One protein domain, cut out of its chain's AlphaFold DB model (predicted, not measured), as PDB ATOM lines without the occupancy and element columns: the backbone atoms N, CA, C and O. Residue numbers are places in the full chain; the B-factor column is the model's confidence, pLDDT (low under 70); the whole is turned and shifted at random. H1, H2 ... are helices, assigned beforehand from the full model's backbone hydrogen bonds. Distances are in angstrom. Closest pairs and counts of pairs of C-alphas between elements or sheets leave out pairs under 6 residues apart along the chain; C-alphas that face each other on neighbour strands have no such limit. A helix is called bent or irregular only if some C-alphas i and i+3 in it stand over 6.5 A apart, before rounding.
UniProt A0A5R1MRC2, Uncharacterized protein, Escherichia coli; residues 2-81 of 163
ATOM      1  N   ILE A   2     129.190 214.950 133.652       72.75
ATOM      2  CA  ILE A   2     128.335 213.773 133.375       72.75
ATOM      3  C   ILE A   2     128.945 212.469 133.928       72.75
ATOM      4  O   ILE A   2     128.216 211.577 134.344       72.75
ATOM      5  N   PHE A   3     130.275 212.391 134.038       81.62
ATOM      6  CA  PHE A   3     130.977 211.184 134.492       81.62
ATOM      7  C   PHE A   3     131.161 211.070 136.007       81.62
ATOM      8  O   PHE A   3     131.504 209.994 136.481       81.62
ATOM      9  N   ASN A   4     130.926 212.139 136.778       83.69
ATOM     10  CA  ASN A   4     131.324 212.160 138.191       83.69
ATOM     11  C   ASN A   4     130.632 211.048 139.000       83.69
ATOM     12  O   ASN A   4     131.287 210.280 139.691       83.69
ATOM     13  N   LYS A   5     129.327 210.848 138.766       85.81
ATOM     14  CA  LYS A   5     128.544 209.787 139.419       85.81
ATOM     15  C   LYS A   5     129.044 208.373 139.103       85.81
ATOM     16  O   LYS A   5     129.011 207.508 139.971       85.81
ATOM     17  N   GLU A   6     129.486 208.124 137.871       87.31
ATOM     18  CA  GLU A   6     129.995 206.806 137.469       87.31
ATOM     19  C   GLU A   6     131.399 206.556 138.029       87.31
ATOM     20  O   GLU A   6     131.697 205.447 138.476       87.31
ATOM     21  N   ILE A   7     132.244 207.589 138.060       87.75
ATOM     22  CA  ILE A   7     133.562 207.527 138.699       87.75
ATOM     23  C   ILE A   7     133.407 207.261 140.199       87.75
ATOM     24  O   ILE A   7     134.011 206.317 140.705       87.75
ATOM     25  N   ASP A   8     132.526 207.991 140.884       90.25
ATOM     26  CA  ASP A   8     132.223 207.775 142.302       90.25
ATOM     27  C   ASP A   8     131.717 206.351 142.559       90.25
ATOM     28  O   ASP A   8     132.174 205.675 143.484       90.25
ATOM     29  N   ARG A   9     130.819 205.845 141.703       89.62
ATOM     30  CA  ARG A   9     130.313 204.469 141.785       89.62
ATOM     31  C   ARG A   9     131.444 203.445 141.673       89.62
ATOM     32  O   ARG A   9     131.509 202.524 142.485       89.62
ATOM     33  N   ARG A  10     132.346 203.603 140.701       88.06
ATOM     34  CA  ARG A  10     133.489 202.694 140.505       88.06
ATOM     35  C   ARG A  10     134.497 202.773 141.645       88.06
ATOM     36  O   ARG A  10     134.980 201.731 142.080       88.06
ATOM     37  N   ILE A  11     134.772 203.966 142.169       89.31
ATOM     38  CA  ILE A  11     135.648 204.152 143.335       89.31
ATOM     39  C   ILE A  11     135.051 203.466 144.567       89.31
ATOM     40  O   ILE A  11     135.761 202.762 145.285       89.31
ATOM     41  N   ASN A  12     133.750 203.626 144.809       90.56
ATOM     42  CA  ASN A  12     133.083 202.990 145.944       90.56
ATOM     43  C   ASN A  12     133.047 201.463 145.800       90.56
ATOM     44  O   ASN A  12     133.312 200.759 146.773       90.56
ATOM     45  N   SER A  13     132.811 200.953 144.588       87.25
ATOM     46  CA  SER A  13     132.904 199.520 144.280       87.25
ATOM     47  C   SER A  13     134.308 198.971 144.546       87.25
ATOM     48  O   SER A  13     134.449 197.951 145.210       87.25
ATOM     49  N   LEU A  14     135.352 199.672 144.091       87.94
ATOM     50  CA  LEU A  14     136.747 199.304 144.339       87.94
ATOM     51  C   LEU A  14     137.054 199.255 145.843       87.94
ATOM     52  O   LEU A  14     137.642 198.289 146.321       87.94
ATOM     53  N   LYS A  15     136.639 200.277 146.602       88.50
ATOM     54  CA  LYS A  15     136.839 200.324 148.059       88.50
ATOM     55  C   LYS A  15     136.156 199.149 148.755       88.50
ATOM     56  O   LYS A  15     136.772 198.513 149.606       88.50
ATOM     57  N   ALA A  16     134.908 198.858 148.391       87.88
ATOM     58  CA  ALA A  16     134.163 197.741 148.955       87.88
ATOM     59  C   ALA A  16     134.855 196.400 148.669       87.88
ATOM     60  O   ALA A  16     135.023 195.597 149.588       87.88
ATOM     61  N   ASP A  17     135.324 196.193 147.436       87.06
ATOM     62  CA  ASP A  17     136.042 194.981 147.042       87.06
ATOM     63  C   ASP A  17     137.351 194.808 147.827       87.06
ATOM     64  O   ASP A  17     137.622 193.719 148.333       87.06
ATOM     65  N   VAL A  18     138.139 195.879 147.976       85.62
ATOM     66  CA  VAL A  18     139.407 195.864 148.725       85.62
ATOM     67  C   VAL A  18     139.172 195.558 150.205       85.62
ATOM     68  O   VAL A  18     139.868 194.717 150.772       85.62
ATOM     69  N   ILE A  19     138.180 196.194 150.834       87.25
ATOM     70  CA  ILE A  19     137.836 195.946 152.245       87.25
ATOM     71  C   ILE A  19     137.326 194.510 152.427       87.25
ATOM     72  O   ILE A  19     137.689 193.837 153.391       87.25
ATOM     73  N   SER A  20     136.512 194.011 151.496       83.38
ATOM     74  CA  SER A  20     136.020 192.631 151.516       83.38
ATOM     75  C   SER A  20     137.171 191.620 151.439       83.38
ATOM     76  O   SER A  20     137.199 190.655 152.205       83.38
ATOM     77  N   TYR A  21     138.164 191.882 150.588       85.44
ATOM     78  CA  TYR A  21     139.366 191.060 150.492       85.44
ATOM     79  C   TYR A  21     140.202 191.113 151.779       85.44
ATOM     80  O   TYR A  21     140.525 190.072 152.347       85.44
ATOM     81  N   ALA A  22     140.505 192.315 152.276       82.12
ATOM     82  CA  ALA A  22     141.413 192.515 153.405       82.12
ATOM     83  C   ALA A  22     140.824 192.092 154.761       82.12
ATOM     84  O   ALA A  22     141.543 191.564 155.603       82.12
ATOM     85  N   THR A  23     139.533 192.338 154.995       79.38
ATOM     86  CA  THR A  23     138.908 192.152 156.317       79.38
ATOM     87  C   THR A  23     138.040 190.902 156.391       79.38
ATOM     88  O   THR A  23     137.925 190.303 157.456       79.38
ATOM     89  N   LYS A  24     137.411 190.496 155.283       76.38
ATOM     90  CA  LYS A  24     136.462 189.367 155.265       76.38
ATOM     91  C   LYS A  24     137.021 188.118 154.593       76.38
ATOM     92  O   LYS A  24     136.290 187.144 154.445       76.38
ATOM     93  N   ASN A  25     138.285 188.158 154.169       78.31
ATOM     94  CA  ASN A  25     138.948 187.081 153.441       78.31
ATOM     95  C   ASN A  25     138.126 186.574 152.237       78.31
ATOM     96  O   ASN A  25     138.103 185.381 151.919       78.31
ATOM     97  N   ASN A  26     137.380 187.491 151.611       79.88
ATOM     98  CA  ASN A  26     136.488 187.194 150.504       79.88
ATOM     99  C   ASN A  26     137.129 187.666 149.201       79.88
ATOM    100  O   ASN A  26     137.225 188.863 148.926       79.88
ATOM    101  N   SER A  27     137.544 186.697 148.396       82.81
ATOM    102  CA  SER A  27     138.226 186.900 147.122       82.81
ATOM    103  C   SER A  27     137.311 186.790 145.900       82.81
ATOM    104  O   SER A  27     137.789 186.933 144.783       82.81
ATOM    105  N   GLN A  28     136.001 186.595 146.080       82.31
ATOM    106  CA  GLN A  28     135.049 186.367 144.982       82.31
ATOM    107  C   GLN A  28     134.515 187.659 144.329       82.31
ATOM    108  O   GLN A  28     133.524 187.627 143.602       82.31
ATOM    109  N   SER A  29     135.137 188.813 144.589       86.12
ATOM    110  CA  SER A  29     134.828 190.080 143.910       86.12
ATOM    111  C   SER A  29     135.714 190.291 142.680       86.12
ATOM    112  O   SER A  29     136.705 189.592 142.499       86.12
ATOM    113  N   SER A  30     135.403 191.272 141.824       83.19
ATOM    114  CA  SER A  30     136.182 191.503 140.595       83.19
ATOM    115  C   SER A  30     137.650 191.827 140.895       83.19
ATOM    116  O   SER A  30     138.561 191.253 140.296       83.19
ATOM    117  N   VAL A  31     137.892 192.716 141.861       85.19
ATOM    118  CA  VAL A  31     139.250 193.106 142.270       85.19
ATOM    119  C   VAL A  31     139.857 192.068 143.217       85.19
ATOM    120  O   VAL A  31     141.037 191.742 143.089       85.19
ATOM    121  N   GLY A  32     139.049 191.486 144.109       85.75
ATOM    122  CA  GLY A  32     139.479 190.421 145.014       85.75
ATOM    123  C   GLY A  32     139.967 189.177 144.272       85.75
ATOM    124  O   GLY A  32     140.978 188.598 144.663       85.75
ATOM    125  N   ALA A  33     139.329 188.820 143.155       87.12
ATOM    126  CA  ALA A  33     139.732 187.686 142.333       87.12
ATOM    127  C   ALA A  33     141.078 187.944 141.654       87.12
ATOM    128  O   ALA A  33     141.921 187.055 141.612       87.12
ATOM    129  N   ARG A  34     141.338 189.177 141.196       88.50
ATOM    130  CA  ARG A  34     142.651 189.561 140.650       88.50
ATOM    131  C   ARG A  34     143.750 189.494 141.703       88.50
ATOM    132  O   ARG A  34     144.814 188.950 141.427       88.50
ATOM    133  N   PHE A  35     143.493 189.964 142.921       89.31
ATOM    134  CA  PHE A  35     144.452 189.811 144.020       89.31
ATOM    135  C   PHE A  35     144.673 188.346 144.403       89.31
ATOM    136  O   PHE A  35     145.811 187.940 144.634       89.31
ATOM    137  N   ALA A  36     143.614 187.536 144.410       89.81
ATOM    138  CA  ALA A  36     143.723 186.100 144.617       89.81
ATOM    139  C   ALA A  36     144.542 185.421 143.514       89.81
ATOM    140  O   ALA A  36     145.408 184.621 143.843       89.81
ATOM    141  N   MET A  37     144.342 185.772 142.241       89.50
ATOM    142  CA  MET A  37     145.128 185.254 141.114       89.50
ATOM    143  C   MET A  37     146.608 185.619 141.229       89.50
ATOM    144  O   MET A  37     147.459 184.749 141.069       89.50
ATOM    145  N   VAL A  38     146.931 186.871 141.573       90.25
ATOM    146  CA  VAL A  38     148.323 187.302 141.793       90.25
ATOM    147  C   VAL A  38     148.959 186.498 142.927       90.25
ATOM    148  O   VAL A  38     150.017 185.896 142.750       90.25
ATOM    149  N   ASN A  39     148.295 186.427 144.081       90.25
ATOM    150  CA  ASN A  39     148.839 185.744 145.253       90.25
ATOM    151  C   ASN A  39     148.934 184.225 145.063       90.25
ATOM    152  O   ASN A  39     149.948 183.626 145.426       90.25
ATOM    153  N   ALA A  40     147.913 183.600 144.475       90.31
ATOM    154  CA  ALA A  40     147.898 182.174 144.177       90.31
ATOM    155  C   ALA A  40     148.913 181.812 143.086       90.31
ATOM    156  O   ALA A  40     149.584 180.794 143.201       90.31
ATOM    157  N   GLY A  41     149.081 182.655 142.063       88.75
ATOM    158  CA  GLY A  41     150.067 182.452 141.003       88.75
ATOM    159  C   GLY A  41     151.509 182.556 141.503       88.75
ATOM    160  O   GLY A  41     152.353 181.762 141.096       88.75
ATOM    161  N   ILE A  42     151.788 183.477 142.434       90.00
ATOM    162  CA  ILE A  42     153.104 183.581 143.082       90.00
ATOM    163  C   ILE A  42     153.349 182.375 143.999       90.00
ATOM    164  O   ILE A  42     154.394 181.736 143.898       90.00
ATOM    165  N   LYS A  43     152.397 182.029 144.874       90.31
ATOM    166  CA  LYS A  43     152.568 180.927 145.841       90.31
ATOM    167  C   LYS A  43     152.539 179.541 145.205       90.31
ATOM    168  O   LYS A  43     153.235 178.650 145.666       90.31
ATOM    169  N   GLY A  44     151.752 179.365 144.151       87.56
ATOM    170  CA  GLY A  44     151.666 178.127 143.383       87.56
ATOM    171  C   GLY A  44     152.769 177.978 142.334       87.56
ATOM    172  O   GLY A  44     152.744 176.997 141.591       87.56
ATOM    173  N   SER A  45     153.703 178.932 142.233       89.56
ATOM    174  CA  SER A  45     154.797 178.876 141.260       89.56
ATOM    175  C   SER A  45     155.726 177.675 141.510       89.56
ATOM    176  O   SER A  45     155.851 177.204 142.642       89.56
ATOM    177  N   PRO A  46     156.333 177.100 140.458       87.56
ATOM    178  CA  PRO A  46     157.275 176.005 140.617       87.56
ATOM    179  C   PRO A  46     158.580 176.510 141.239       87.56
ATOM    180  O   PRO A  46     159.064 177.599 140.919       87.56
ATOM    181  N   ASP A  47     159.179 175.687 142.099       81.75
ATOM    182  CA  ASP A  47     160.457 176.015 142.714       81.75
ATOM    183  C   ASP A  47     161.602 176.016 141.697       81.75
ATOM    184  O   ASP A  47     161.713 175.163 140.808       81.75
ATOM    185  N   GLY A  48     162.499 176.986 141.870       79.31
ATOM    186  CA  GLY A  48     163.719 177.116 141.084       79.31
ATOM    187  C   GLY A  48     163.463 177.414 139.604       79.31
ATOM    188  O   GLY A  48     162.895 178.448 139.245       79.31
ATOM    189  N   PHE A  49     163.978 176.526 138.757       78.19
ATOM    190  CA  PHE A  49     164.053 176.667 137.302       78.19
ATOM    191  C   PHE A  49     163.126 175.701 136.550       78.19
ATOM    192  O   PHE A  49     163.244 175.533 135.337       78.19
ATOM    193  N   ASN A  50     162.216 175.056 137.277       83.94
ATOM    194  CA  ASN A  50     161.299 174.082 136.715       83.94
ATOM    195  C   ASN A  50     160.101 174.750 136.041       83.94
ATOM    196  O   ASN A  50     159.705 175.871 136.366       83.94
ATOM    197  N   TRP A  51     159.509 174.005 135.118       87.56
ATOM    198  CA  TRP A  51     158.275 174.360 134.434       87.56
ATOM    199  C   TRP A  51     157.131 173.575 135.056       87.56
ATOM    200  O   TRP A  51     157.338 172.477 135.574       87.56
ATOM    201  N   GLN A  52     155.926 174.125 134.986       88.81
ATOM    202  CA  GLN A  52     154.719 173.383 135.303       88.81
ATOM    203  C   GLN A  52     153.646 173.602 134.245       88.81
ATOM    204  O   GLN A  52     153.575 174.662 133.616       88.81
ATOM    205  N   SER A  53     152.810 172.587 134.054       88.75
ATOM    206  CA  SER A  53     151.646 172.685 133.182       88.75
ATOM    207  C   SER A  53     150.533 173.519 133.830       88.75
ATOM    208  O   SER A  53     150.574 173.840 135.025       88.75
ATOM    209  N   LEU A  54     149.522 173.888 133.039       85.69
ATOM    210  CA  LEU A  54     148.357 174.616 133.552       85.69
ATOM    211  C   LEU A  54     147.574 173.757 134.553       85.69
ATOM    212  O   LEU A  54     147.113 174.273 135.566       85.69
ATOM    213  N   GLU A  55     147.505 172.449 134.317       87.19
ATOM    214  CA  GLU A  55     146.842 171.472 135.177       87.19
ATOM    215  C   GLU A  55     147.562 171.350 136.525       87.19
ATOM    216  O   GLU A  55     146.929 171.448 137.573       87.19
ATOM    217  N   GLN A  56     148.895 171.243 136.514       87.94
ATOM    218  CA  GLN A  56     149.701 171.191 137.740       87.94
ATOM    219  C   GLN A  56     149.558 172.471 138.572       87.94
ATOM    220  O   GLN A  56     149.425 172.427 139.798       87.94
ATOM    221  N   ARG A  57     149.538 173.631 137.906       90.44
ATOM    222  CA  ARG A  57     149.244 174.914 138.552       90.44
ATOM    223  C   ARG A  57     147.834 174.918 139.144       90.44
ATOM    224  O   ARG A  57     147.655 175.369 140.273       90.44
ATOM    225  N   ALA A  58     146.846 174.403 138.415       88.75
ATOM    226  CA  ALA A  58     145.466 174.341 138.873       88.75
ATOM    227  C   ALA A  58     145.312 173.473 140.128       88.75
ATOM    228  O   ALA A  58     144.634 173.879 141.070       88.75
ATOM    229  N   GLU A  59     145.975 172.320 140.183       90.69
ATOM    230  CA  GLU A  59     145.999 171.453 141.366       90.69
ATOM    231  C   GLU A  59     146.614 172.156 142.580       90.69
ATOM    232  O   GLU A  59     146.020 172.148 143.661       90.69
ATOM    233  N   LYS A  60     147.746 172.850 142.402       89.88
ATOM    234  CA  LYS A  60     148.370 173.635 143.479       89.88
ATOM    235  C   LYS A  60     147.463 174.749 143.984       89.88
ATOM    236  O   LYS A  60     147.338 174.933 145.190       89.88
ATOM    237  N   ILE A  61     146.802 175.484 143.089       88.81
ATOM    238  CA  ILE A  61     145.886 176.563 143.488       88.81
ATOM    239  C   ILE A  61     144.642 175.996 144.190       88.81
ATOM    240  O   ILE A  61     144.190 176.584 145.171       88.81
ATOM    241  N   LYS A  62     144.119 174.838 143.759       90.50
ATOM    242  CA  LYS A  62     143.036 174.132 144.471       90.50
ATOM    243  C   LYS A  62     143.457 173.754 145.891       90.50
ATOM    244  O   LYS A  62     142.703 174.016 146.824       90.50
ATOM    245  N   ALA A  63     144.660 173.206 146.061       90.69
ATOM    246  CA  ALA A  63     145.201 172.872 147.377       90.69
ATOM    247  C   ALA A  63     145.373 174.121 148.261       90.69
ATOM    248  O   ALA A  63     144.909 174.137 149.398       90.69
ATOM    249  N   LEU A  64     145.937 175.204 147.712       89.50
ATOM    250  CA  LEU A  64     146.071 176.486 148.412       89.50
ATOM    251  C   LEU A  64     144.709 177.047 148.834       89.50
ATOM    252  O   LEU A  64     144.558 177.519 149.958       89.50
ATOM    253  N   SER A  65     143.702 176.985 147.959       88.00
ATOM    254  CA  SER A  65     142.353 177.463 148.273       88.00
ATOM    255  C   SER A  65     141.647 176.619 149.334       88.00
ATOM    256  O   SER A  65     140.785 177.155 150.030       88.00
ATOM    257  N   ALA A  66     141.975 175.330 149.450       88.88
ATOM    258  CA  ALA A  66     141.463 174.476 150.517       88.88
ATOM    259  C   ALA A  66     142.080 174.841 151.878       88.88
ATOM    260  O   ALA A  66     141.403 174.761 152.897       88.88
ATOM    261  N   GLU A  67     143.340 175.286 151.891       88.44
ATOM    262  CA  GLU A  67     144.021 175.773 153.096       88.44
ATOM    263  C   GLU A  67     143.546 177.178 153.500       88.44
ATOM    264  O   GLU A  67     143.363 177.469 154.682       88.44
ATOM    265  N   ASN A  68     143.329 178.069 152.526       85.25
ATOM    266  CA  ASN A  68     142.903 179.438 152.786       85.25
ATOM    267  C   ASN A  68     141.935 179.964 151.716       85.25
ATOM    268  O   ASN A  68     142.273 180.096 150.537       85.25
ATOM    269  N   ASN A  69     140.758 180.397 152.170       85.12
ATOM    270  CA  ASN A  69     139.705 180.968 151.330       85.12
ATOM    271  C   ASN A  69     140.129 182.241 150.561       85.12
ATOM    272  O   ASN A  69     139.473 182.645 149.601       85.12
ATOM    273  N   ILE A  70     141.256 182.866 150.915       85.44
ATOM    274  CA  ILE A  70     141.787 184.026 150.189       85.44
ATOM    275  C   ILE A  70     142.098 183.730 148.716       85.44
ATOM    276  O   ILE A  70     142.117 184.652 147.901       85.44
ATOM    277  N   TYR A  71     142.335 182.461 148.363       86.81
ATOM    278  CA  TYR A  71     142.641 182.052 146.991       86.81
ATOM    279  C   TYR A  71     141.419 181.561 146.212       86.81
ATOM    280  O   TYR A  71     141.554 181.283 145.022       86.81
ATOM    281  N   SER A  72     140.230 181.487 146.825       86.06
ATOM    282  CA  SER A  72     139.031 180.956 146.157       86.06
ATOM    283  C   SER A  72     138.669 181.736 144.886       86.06
ATOM    284  O   SER A  72     138.205 181.149 143.914       86.06
ATOM    285  N   GLY A  73     138.973 183.039 144.863       83.69
ATOM    286  CA  GLY A  73     138.856 183.936 143.707       83.69
ATOM    287  C   GLY A  73     139.625 183.484 142.476       83.69
ATOM    288  O   GLY A  73     139.189 183.733 141.356       83.69
ATOM    289  N   ALA A  74     140.744 182.783 142.664       85.31
ATOM    290  CA  ALA A  74     141.550 182.262 141.567       85.31
ATOM    291  C   ALA A  74     140.970 180.971 140.965       85.31
ATOM    292  O   ALA A  74     141.308 180.634 139.832       85.31
ATOM    293  N   LEU A  75     140.080 180.261 141.679       85.50
ATOM    294  CA  LEU A  75     139.515 178.986 141.215       85.50
ATOM    295  C   LEU A  75     138.672 179.134 139.941       85.50
ATOM    296  O   LEU A  75     138.593 178.208 139.140       85.50
ATOM    297  N   LEU A  76     138.074 180.308 139.733       82.62
ATOM    298  CA  LEU A  76     137.311 180.635 138.524       82.62
ATOM    299  C   LEU A  76     138.199 180.780 137.274       82.62
ATOM    300  O   LEU A  76     137.685 180.769 136.160       82.62
ATOM    301  N   PHE A  77     139.516 180.913 137.453       79.88
ATOM    302  CA  PHE A  77     140.478 181.242 136.396       79.88
ATOM    303  C   PHE A  77     141.604 180.206 136.273       79.88
ATOM    304  O   PHE A  77     142.662 180.505 135.728       79.88
ATOM    305  N   LEU A  78     141.406 178.987 136.784       77.00
ATOM    306  CA  LEU A  78     142.425 177.928 136.734       77.00
ATOM    307  C   LEU A  78     142.745 177.487 135.306       77.00
ATOM    308  O   LEU A  78     143.914 177.313 134.966       77.00
ATOM    309  N   ASP A  79     141.710 177.377 134.479       71.56
ATOM    310  CA  ASP A  79     141.821 176.976 133.072       71.56
ATOM    311  C   ASP A  79     142.163 178.168 132.157       71.56
ATOM    312  O   ASP A  79     142.237 178.040 130.936       71.56
ATOM    313  N   VAL A  80     142.359 179.350 132.751       73.38
ATOM    314  CA  VAL A  80     142.607 180.619 132.063       73.38
ATOM    315  C   VAL A  80     143.908 181.248 132.591       73.38
ATOM    316  O   VAL A  80     144.590 180.728 133.482       73.38
ATOM    317  N   HIS A  81     144.283 182.368 131.984       77.56
ATOM    318  CA  HIS A  81     145.437 183.184 132.331       77.56
ATOM    319  C   HIS A  81     145.222 183.956 133.643       77.56
ATOM    320  O   HIS A  81     144.113 184.394 133.947       77.56
TER     321      HIS A  81
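Overview. This is residues 2 to 81 of the 163 residues of an uncharacterized protein of Escherichia coli (UniProt A0A5R1MRC2). The longest helix, H1, reaches away from a small helical body, with residues 2 to 12 sticking out as an arm. In the body H2 crosses H4, and H3 folds back into H4 as a helical hairpin. The printed part has 80 residues with four named helices, in the order H1, H2, H3, H4, and no named strand: the class is all helix. The whole is loose, with a radius of gyration of the C-alphas of 15.0 A, and spans 51 by 24 by 20 A; the arm adds to its length.

Arrangement. H1, residues 4 to 24, touches H2, residues 30 to 43, with residues 14 to 21 alone; the closest C-alphas, of Tyr 21 and Gly 32, are 5.5 A apart, at a steep tilt of 43 degrees, the same way. H2 is the hub, touching three helices. It is about perpendicular, at 82 degrees, to H4, residues 69 to 77, which it touches; the closest C-alphas, of Ala 33 and Gly 73, are 4.1 A apart. With residues 40 to 41 alone H2 touches H3, residues 54 to 67, about perpendicular at 75 degrees; the closest C-alphas, of Ala 40 and Ile 61, are 6.0 A apart. H3 and H4 form a hairpin and touch at a shallow tilt of 26 degrees, opposite ways, the C-alphas of Ser 65 and Tyr 71 being closest at 4.8 A. H1 and H3 are apart. Every O i to N i+4 pair is within hydrogen-bond range in H1 and H3, 9 of 10 in H2 and 0 of 5 in H4, where 4 of 6 O i to N i+3 pairs are.

Along the chain. H1 begins at C-alpha 4 (131.324, 212.160, 138.191) and is 28.9 A long; H2 is 20.2 A and H3 20.1 A. H4, 15.0 A long, ends at C-alpha 77 (140.478, 181.242, 136.396) and is irregular: C-alphas 70 and 73 are 7.1 A apart.

Size, cuts and confidence. The C-alphas farthest apart, of Ile 2 and Asn 50, are 51.7 A apart. The printed part has no cut and no long link. The mean pLDDT of the printed part is 85.7, and no printed residue is under 70.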